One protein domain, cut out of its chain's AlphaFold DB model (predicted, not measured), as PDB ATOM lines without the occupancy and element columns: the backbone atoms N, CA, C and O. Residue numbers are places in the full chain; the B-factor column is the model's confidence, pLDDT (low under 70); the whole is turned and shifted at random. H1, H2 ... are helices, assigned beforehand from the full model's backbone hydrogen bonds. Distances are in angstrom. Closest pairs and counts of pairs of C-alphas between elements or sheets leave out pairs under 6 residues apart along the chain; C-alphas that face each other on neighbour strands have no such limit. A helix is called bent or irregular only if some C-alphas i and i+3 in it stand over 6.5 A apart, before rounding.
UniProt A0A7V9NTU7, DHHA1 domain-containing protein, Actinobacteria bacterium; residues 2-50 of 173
ATOM      1  N   GLU A   2     116.493 120.295 119.949       68.50
ATOM      2  CA  GLU A   2     116.081 119.351 118.893       68.50
ATOM      3  C   GLU A   2     116.103 117.872 119.305       68.50
ATOM      4  O   GLU A   2     115.150 117.151 119.023       68.50
ATOM      5  N   GLY A   3     117.122 117.421 120.048       80.56
ATOM      6  CA  GLY A   3     117.205 116.020 120.493       80.56
ATOM      7  C   GLY A   3     116.055 115.584 121.413       80.56
ATOM      8  O   GLY A   3     115.597 114.449 121.340       80.56
ATOM      9  N   THR A   4     115.534 116.497 122.239       83.75
ATOM     10  CA  THR A   4     114.389 116.229 123.126       83.75
ATOM     11  C   THR A   4     113.087 116.101 122.333       83.75
ATOM     12  O   THR A   4     112.300 115.198 122.602       83.75
ATOM     13  N   LEU A   5     112.875 116.956 121.327       86.56
ATOM     14  CA  LEU A   5     111.686 116.914 120.468       86.56
ATOM     15  C   LEU A   5     111.665 115.664 119.583       86.56
ATOM     16  O   LEU A   5     110.640 114.991 119.505       86.56
ATOM     17  N   ALA A   6     112.801 115.315 118.972       89.00
ATOM     18  CA  ALA A   6     112.930 114.092 118.180       89.00
ATOM     19  C   ALA A   6     112.621 112.841 119.020       89.00
ATOM     20  O   ALA A   6     111.875 111.966 118.585       89.00
ATOM     21  N   TRP A   7     113.118 112.793 120.258       90.12
ATOM     22  CA  TRP A   7     112.846 111.697 121.184       90.12
ATOM     23  C   TRP A   7     111.368 111.610 121.610       90.12
ATOM     24  O   TRP A   7     110.812 110.513 121.676       90.12
ATOM     25  N   MET A   8     110.702 112.744 121.861       91.31
ATOM     26  CA  MET A   8     109.266 112.759 122.187       91.31
ATOM     27  C   MET A   8     108.402 112.324 120.997       91.31
ATOM     28  O   MET A   8     107.463 111.551 121.182       91.31
ATOM     29  N   ASN A   9     108.740 112.766 119.782       92.12
ATOM     30  CA  ASN A   9     108.044 112.361 118.559       92.12
ATOM     31  C   ASN A   9     108.164 110.857 118.314       92.12
ATOM     32  O   ASN A   9     107.164 110.204 118.027       92.12
ATOM     33  N   GLU A  10     109.361 110.299 118.493       93.19
ATOM     34  CA  GLU A  10     109.584 108.862 118.353       93.19
ATOM     35  C   GLU A  10     108.787 108.058 119.388       93.19
ATOM     36  O   GLU A  10     108.151 107.058 119.055       93.19
ATOM     37  N   ARG A  11     108.728 108.525 120.643       92.88
ATOM     38  CA  ARG A  11     107.927 107.857 121.677       92.88
ATOM     39  C   ARG A  11     106.426 107.911 121.382       92.88
ATOM     40  O   ARG A  11     105.739 106.910 121.573       92.88
ATOM     41  N   ASN A  12     105.930 109.046 120.890       91.75
ATOM     42  CA  ASN A  12     104.535 109.189 120.474       91.75
ATOM     43  C   ASN A  12     104.207 108.317 119.256       91.75
ATOM     44  O   ASN A  12     103.128 107.730 119.212       91.75
ATOM     45  N   ARG A  13     105.143 108.177 118.307       95.06
ATOM     46  CA  ARG A  13     105.008 107.267 117.162       95.06
ATOM     47  C   ARG A  13     104.847 105.819 117.630       95.06
ATOM     48  O   ARG A  13     103.868 105.177 117.267       95.06
ATOM     49  N   LEU A  14     105.750 105.338 118.490       94.62
ATOM     50  CA  LEU A  14     105.693 103.977 119.040       94.62
ATOM     51  C   LEU A  14     104.405 103.723 119.841       94.62
ATOM     52  O   LEU A  14     103.801 102.656 119.722       94.62
ATOM     53  N   LEU A  15     103.957 104.703 120.636       94.38
ATOM     54  CA  LEU A  15     102.702 104.594 121.381       94.38
ATOM     55  C   LEU A  15     101.488 104.544 120.442       94.38
ATOM     56  O   LEU A  15     100.589 103.733 120.654       94.38
ATOM     57  N   GLY A  16     101.478 105.365 119.389       94.44
ATOM     58  CA  GLY A  16     100.437 105.352 118.361       94.44
ATOM     59  C   GLY A  16     100.376 104.027 117.594       94.44
ATOM     60  O   GLY A  16      99.289 103.514 117.338       94.44
ATOM     61  N   GLU A  17     101.525 103.424 117.291       95.69
ATOM     62  CA  GLU A  17     101.597 102.099 116.662       95.69
ATOM     63  C   GLU A  17     101.032 101.003 117.569       95.69
ATOM     64  O   GLU A  17     100.202 100.204 117.126       95.69
ATOM     65  N   ALA A  18     101.406 100.998 118.853       94.31
ATOM     66  CA  ALA A  18     100.849 100.066 119.832       94.31
ATOM     67  C   ALA A  18      99.325 100.232 119.975       94.31
ATOM     68  O   ALA A  18      98.587  99.244 119.980       94.31
ATOM     69  N   ALA A  19      98.847 101.477 120.028       94.69
ATOM     70  CA  ALA A  19      97.428 101.812 120.072       94.69
ATOM     71  C   ALA A  19      96.681 101.282 118.837       94.69
ATOM     72  O   ALA A  19      95.643 100.635 118.972       94.69
ATOM     73  N   SER A  20      97.256 101.452 117.642       95.31
ATOM     74  CA  SER A  20      96.694 100.937 116.391       95.31
ATOM     75  C   SER A  20      96.611  99.406 116.369       95.31
ATOM     76  O   SER A  20      95.579  98.858 115.979       95.31
ATOM     77  N   LEU A  21      97.660  98.699 116.808       95.00
ATOM     78  CA  LEU A  21      97.661  97.229 116.889       95.00
ATOM     79  C   LEU A  21      96.573  96.708 117.834       95.00
ATOM     80  O   LEU A  21      95.899  95.722 117.536       95.00
ATOM     81  N   LEU A  22      96.377  97.401 118.956       94.06
ATOM     82  CA  LEU A  22      95.383  97.065 119.973       94.06
ATOM     83  C   LEU A  22      93.985  97.617 119.663       94.06
ATOM     84  O   LEU A  22      93.052  97.351 120.420       94.06
ATOM     85  N   ARG A  23      93.835  98.374 118.564       94.50
ATOM     86  CA  ARG A  23      92.611  99.100 118.190       94.50
ATOM     87  C   ARG A  23      92.060  99.934 119.356       94.50
ATOM     88  O   ARG A  23      90.868  99.890 119.649       94.50
ATOM     89  N   ALA A  24      92.945 100.659 120.036       94.25
ATOM     90  CA  ALA A  24      92.656 101.492 121.199       94.25
ATOM     91  C   ALA A  24      93.195 102.919 121.000       94.25
ATOM     92  O   ALA A  24      93.985 103.163 120.089       94.25
ATOM     93  N   ALA A  25      92.781 103.857 121.853       93.00
ATOM     94  CA  ALA A  25      93.393 105.181 121.917       93.00
ATOM     95  C   ALA A  25      94.763 105.113 122.635       93.00
ATOM     96  O   ALA A  25      94.938 104.239 123.492       93.00
ATOM     97  N   PRO A  26      95.740 105.991 122.319       92.19
ATOM     98  CA  PRO A  26      97.057 106.023 122.974       92.19
ATOM     99  C   PRO A  26      97.006 106.036 124.511       92.19
ATOM    100  O   PRO A  26      97.808 105.369 125.164       92.19
ATOM    101  N   GLU A  27      96.042 106.749 125.086       93.81
ATOM    102  CA  GLU A  27      95.786 106.838 126.525       93.81
ATOM    103  C   GLU A  27      95.279 105.522 127.143       93.81
ATOM    104  O   GLU A  27      95.550 105.239 128.310       93.81
ATOM    105  N   ASP A  28      94.619 104.678 126.348       95.50
ATOM    106  CA  ASP A  28      94.018 103.412 126.777       95.50
ATOM    107  C   ASP A  28      94.912 102.195 126.513       95.50
ATOM    108  O   ASP A  28      94.541 101.067 126.861       95.50
ATOM    109  N   VAL A  29      96.089 102.390 125.905       95.81
ATOM    110  CA  VAL A  29      96.999 101.309 125.484       95.81
ATOM    111  C   VAL A  29      97.276 100.336 126.620       95.81
ATOM    112  O   VAL A  29      97.146  99.128 126.437       95.81
ATOM    113  N   VAL A  30      97.592 100.837 127.814       95.31
ATOM    114  CA  VAL A  30      97.894  99.982 128.973       95.31
ATOM    115  C   VAL A  30      96.689  99.116 129.347       95.31
ATOM    116  O   VAL A  30      96.830  97.908 129.535       95.31
ATOM    117  N   ALA A  31      95.488  99.696 129.395       95.94
ATOM    118  CA  ALA A  31      94.272  98.949 129.702       95.94
ATOM    119  C   ALA A  31      93.942  97.914 128.609       95.94
ATOM    120  O   ALA A  31      93.507  96.803 128.919       95.94
ATOM    121  N   ALA A  32      94.171  98.251 127.336       95.62
ATOM    122  CA  ALA A  32      93.983  97.343 126.207       95.62
ATOM    123  C   ALA A  32      94.979  96.170 126.222       95.62
ATOM    124  O   ALA A  32      94.569  95.027 125.991       95.62
ATOM    125  N   VAL A  33      96.250  96.419 126.563       96.75
ATOM    126  CA  VAL A  33      97.259  95.369 126.776       96.75
ATOM    127  C   VAL A  33      96.814  94.433 127.893       96.75
ATOM    128  O   VAL A  33      96.737  93.228 127.669       96.75
ATOM    129  N   THR A  34      96.447  94.964 129.062       96.50
ATOM    130  CA  THR A  34      96.015  94.145 130.206       96.50
ATOM    131  C   THR A  34      94.824  93.257 129.849       96.50
ATOM    132  O   THR A  34      94.860  92.055 130.098       96.50
ATOM    133  N   ARG A  35      93.791  93.804 129.189       95.75
ATOM    134  CA  ARG A  35      92.641  93.004 128.725       95.75
ATOM    135  C   ARG A  35      93.045  91.911 127.738       95.75
ATOM    136  O   ARG A  35      92.504  90.811 127.798       95.75
ATOM    137  N   THR A  36      93.971  92.211 126.829       96.31
ATOM    138  CA  THR A  36      94.452  91.242 125.836       96.31
ATOM    139  C   THR A  36      95.220  90.110 126.509       96.31
ATOM    140  O   THR A  36      94.948  88.953 126.217       96.31
ATOM    141  N   LEU A  37      96.111  90.419 127.456       96.62
ATOM    142  CA  LEU A  37      96.860  89.416 128.216       96.62
ATOM    143  C   LEU A  37      95.935  88.510 129.039       96.62
ATOM    144  O   LEU A  37      96.080  87.288 128.994       96.62
ATOM    145  N   GLU A  38      94.947  89.085 129.727       97.38
ATOM    146  CA  GLU A  38      93.955  88.301 130.473       97.38
ATOM    147  C   GLU A  38      93.123  87.408 129.546       97.38
ATOM    148  O   GLU A  38      92.923  86.228 129.838       97.38
ATOM    149  N   ARG A  39      92.698  87.923 128.386       96.56
ATOM    150  CA  ARG A  39      91.984  87.125 127.382       96.56
ATOM    151  C   ARG A  39      92.849  85.990 126.836       96.56
ATOM    152  O   ARG A  39      92.351  84.878 126.702       96.56
ATOM    153  N   THR A  40      94.123  86.243 126.540       97.25
ATOM    154  CA  THR A  40      95.061  85.206 126.088       97.25
ATOM    155  C   THR A  40      95.180  84.102 127.131       97.25
ATOM    156  O   THR A  40      94.992  82.935 126.802       97.25
ATOM    157  N   LYS A  41      95.372  84.456 128.406       97.31
ATOM    158  CA  LYS A  41      95.446  83.485 129.507       97.31
ATOM    159  C   LYS A  41      94.164  82.656 129.653       97.31
ATOM    160  O   LYS A  41      94.236  81.451 129.903       97.31
ATOM    161  N   GLN A  42      92.996  83.282 129.499       97.50
ATOM    162  CA  GLN A  42      91.702  82.589 129.523       97.50
ATOM    163  C   GLN A  42      91.567  81.604 128.357       97.50
ATOM    164  O   GLN A  42      91.234  80.442 128.584       97.50
ATOM    165  N   LEU A  43      91.891  82.034 127.135       97.56
ATOM    166  CA  LEU A  43      91.840  81.186 125.942       97.56
ATOM    167  C   LEU A  43      92.831  80.021 126.024       97.56
ATOM    168  O   LEU A  43      92.480  78.894 125.697       97.56
ATOM    169  N   GLU A  44      94.049  80.251 126.515       94.12
ATOM    170  CA  GLU A  44      95.023  79.182 126.752       94.12
ATOM    171  C   GLU A  44      94.499  78.139 127.746       94.12
ATOM    172  O   GLU A  44      94.707  76.938 127.563       94.12
ATOM    173  N   GLN A  45      93.806  78.576 128.802       95.75
ATOM    174  CA  GLN A  45      93.194  77.664 129.763       95.75
ATOM    175  C   GLN A  45      92.029  76.881 129.149       95.75
ATOM    176  O   GLN A  45      91.908  75.683 129.402       95.75
ATOM    177  N   GLU A  46      91.193  77.528 128.340       96.06
ATOM    178  CA  GLU A  46      90.094  76.875 127.626       96.06
ATOM    179  C   GLU A  46      90.617  75.824 126.641       96.06
ATOM    180  O   GLU A  46      90.153  74.683 126.656       96.06
ATOM    181  N   VAL A  47      91.658  76.155 125.871       93.88
ATOM    182  CA  VAL A  47      92.340  75.218 124.969       93.88
ATOM    183  C   VAL A  47      92.856  73.996 125.733       93.88
ATOM    184  O   VAL A  47      92.598  72.871 125.307       93.88
ATOM    185  N   ARG A  48      93.517  74.179 126.886       90.69
ATOM    186  CA  ARG A  48      93.969  73.053 127.727       90.69
ATOM    187  C   ARG A  48      92.805  72.187 128.212       90.69
ATOM    188  O   ARG A  48      92.894  70.961 128.174       90.69
ATOM    189  N   THR A  49      91.706  72.803 128.646       93.38
ATOM    190  CA  THR A  49      90.505  72.076 129.083       93.38
ATOM    191  C   THR A  49      89.907  71.245 127.948       93.38
ATOM    192  O   THR A  49      89.583  70.074 128.153       93.38
ATOM    193  N   LEU A  50      89.795  71.817 126.748       94.56
ATOM    194  CA  LEU A  50      89.268  71.126 125.571       94.56
ATOM    195  C   LEU A  50      90.174  69.969 125.133       94.56
ATOM    196  O   LEU A  50      89.680  68.883 124.841       94.56
TER     197      LEU A  50
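What this domain is: This is residues 2 to 50 of the 173 residues of the protein "DHHA1 domain-containing protein" of Actinobacteria bacterium (UniProt A0A7V9NTU7). Two long helices, H1 then H2, run the same way nearly end to end as a thin rod with a wide bend in it. They overlap only near the middle, where the link of residues 22 to 25 folds back and sets the first residues of H2 beside the last turns of H1. The printed part has 49 residues and no named strand; its class is all helix. It is extended, with a radius of gyration of the C-alphas of 15.6 A and spans of 55 by 16 by 12 A.

Where its parts are: H1, residues 2 to 21, measures 28.9 A and begins at C-alpha 2 (116.081, 119.351, 118.893). H2, residues 26 to 50, measures 35.8 A and ends at C-alpha 50 (89.268, 71.126, 125.571). H2 is irregular, with C-alphas 27 and 30 7.6 A apart, and has a kink of 25 degrees near residue 33.

How they stand to each other: H1 touches H2 with residues 15 to 19 alone, and H2 touches H1 with residues 26 to 29 alone; their closest C-alphas, of Ala 19 and Pro 26, are 5.1 A apart. The tilt of 37 degrees is only just steep. Every O i to N i+4 pair is within hydrogen-bond range in H1, and 19 of 21 in H2.

The domain as a whole: The C-alphas of Glu 2 and Leu 50, the two farthest apart, are 55.6 A from each other. Residues 2 to 11 of H1 and 37 to 50 of H2 stand free. The link is tight, the printed part has no cut, and residue 2 alone has pLDDT under 70.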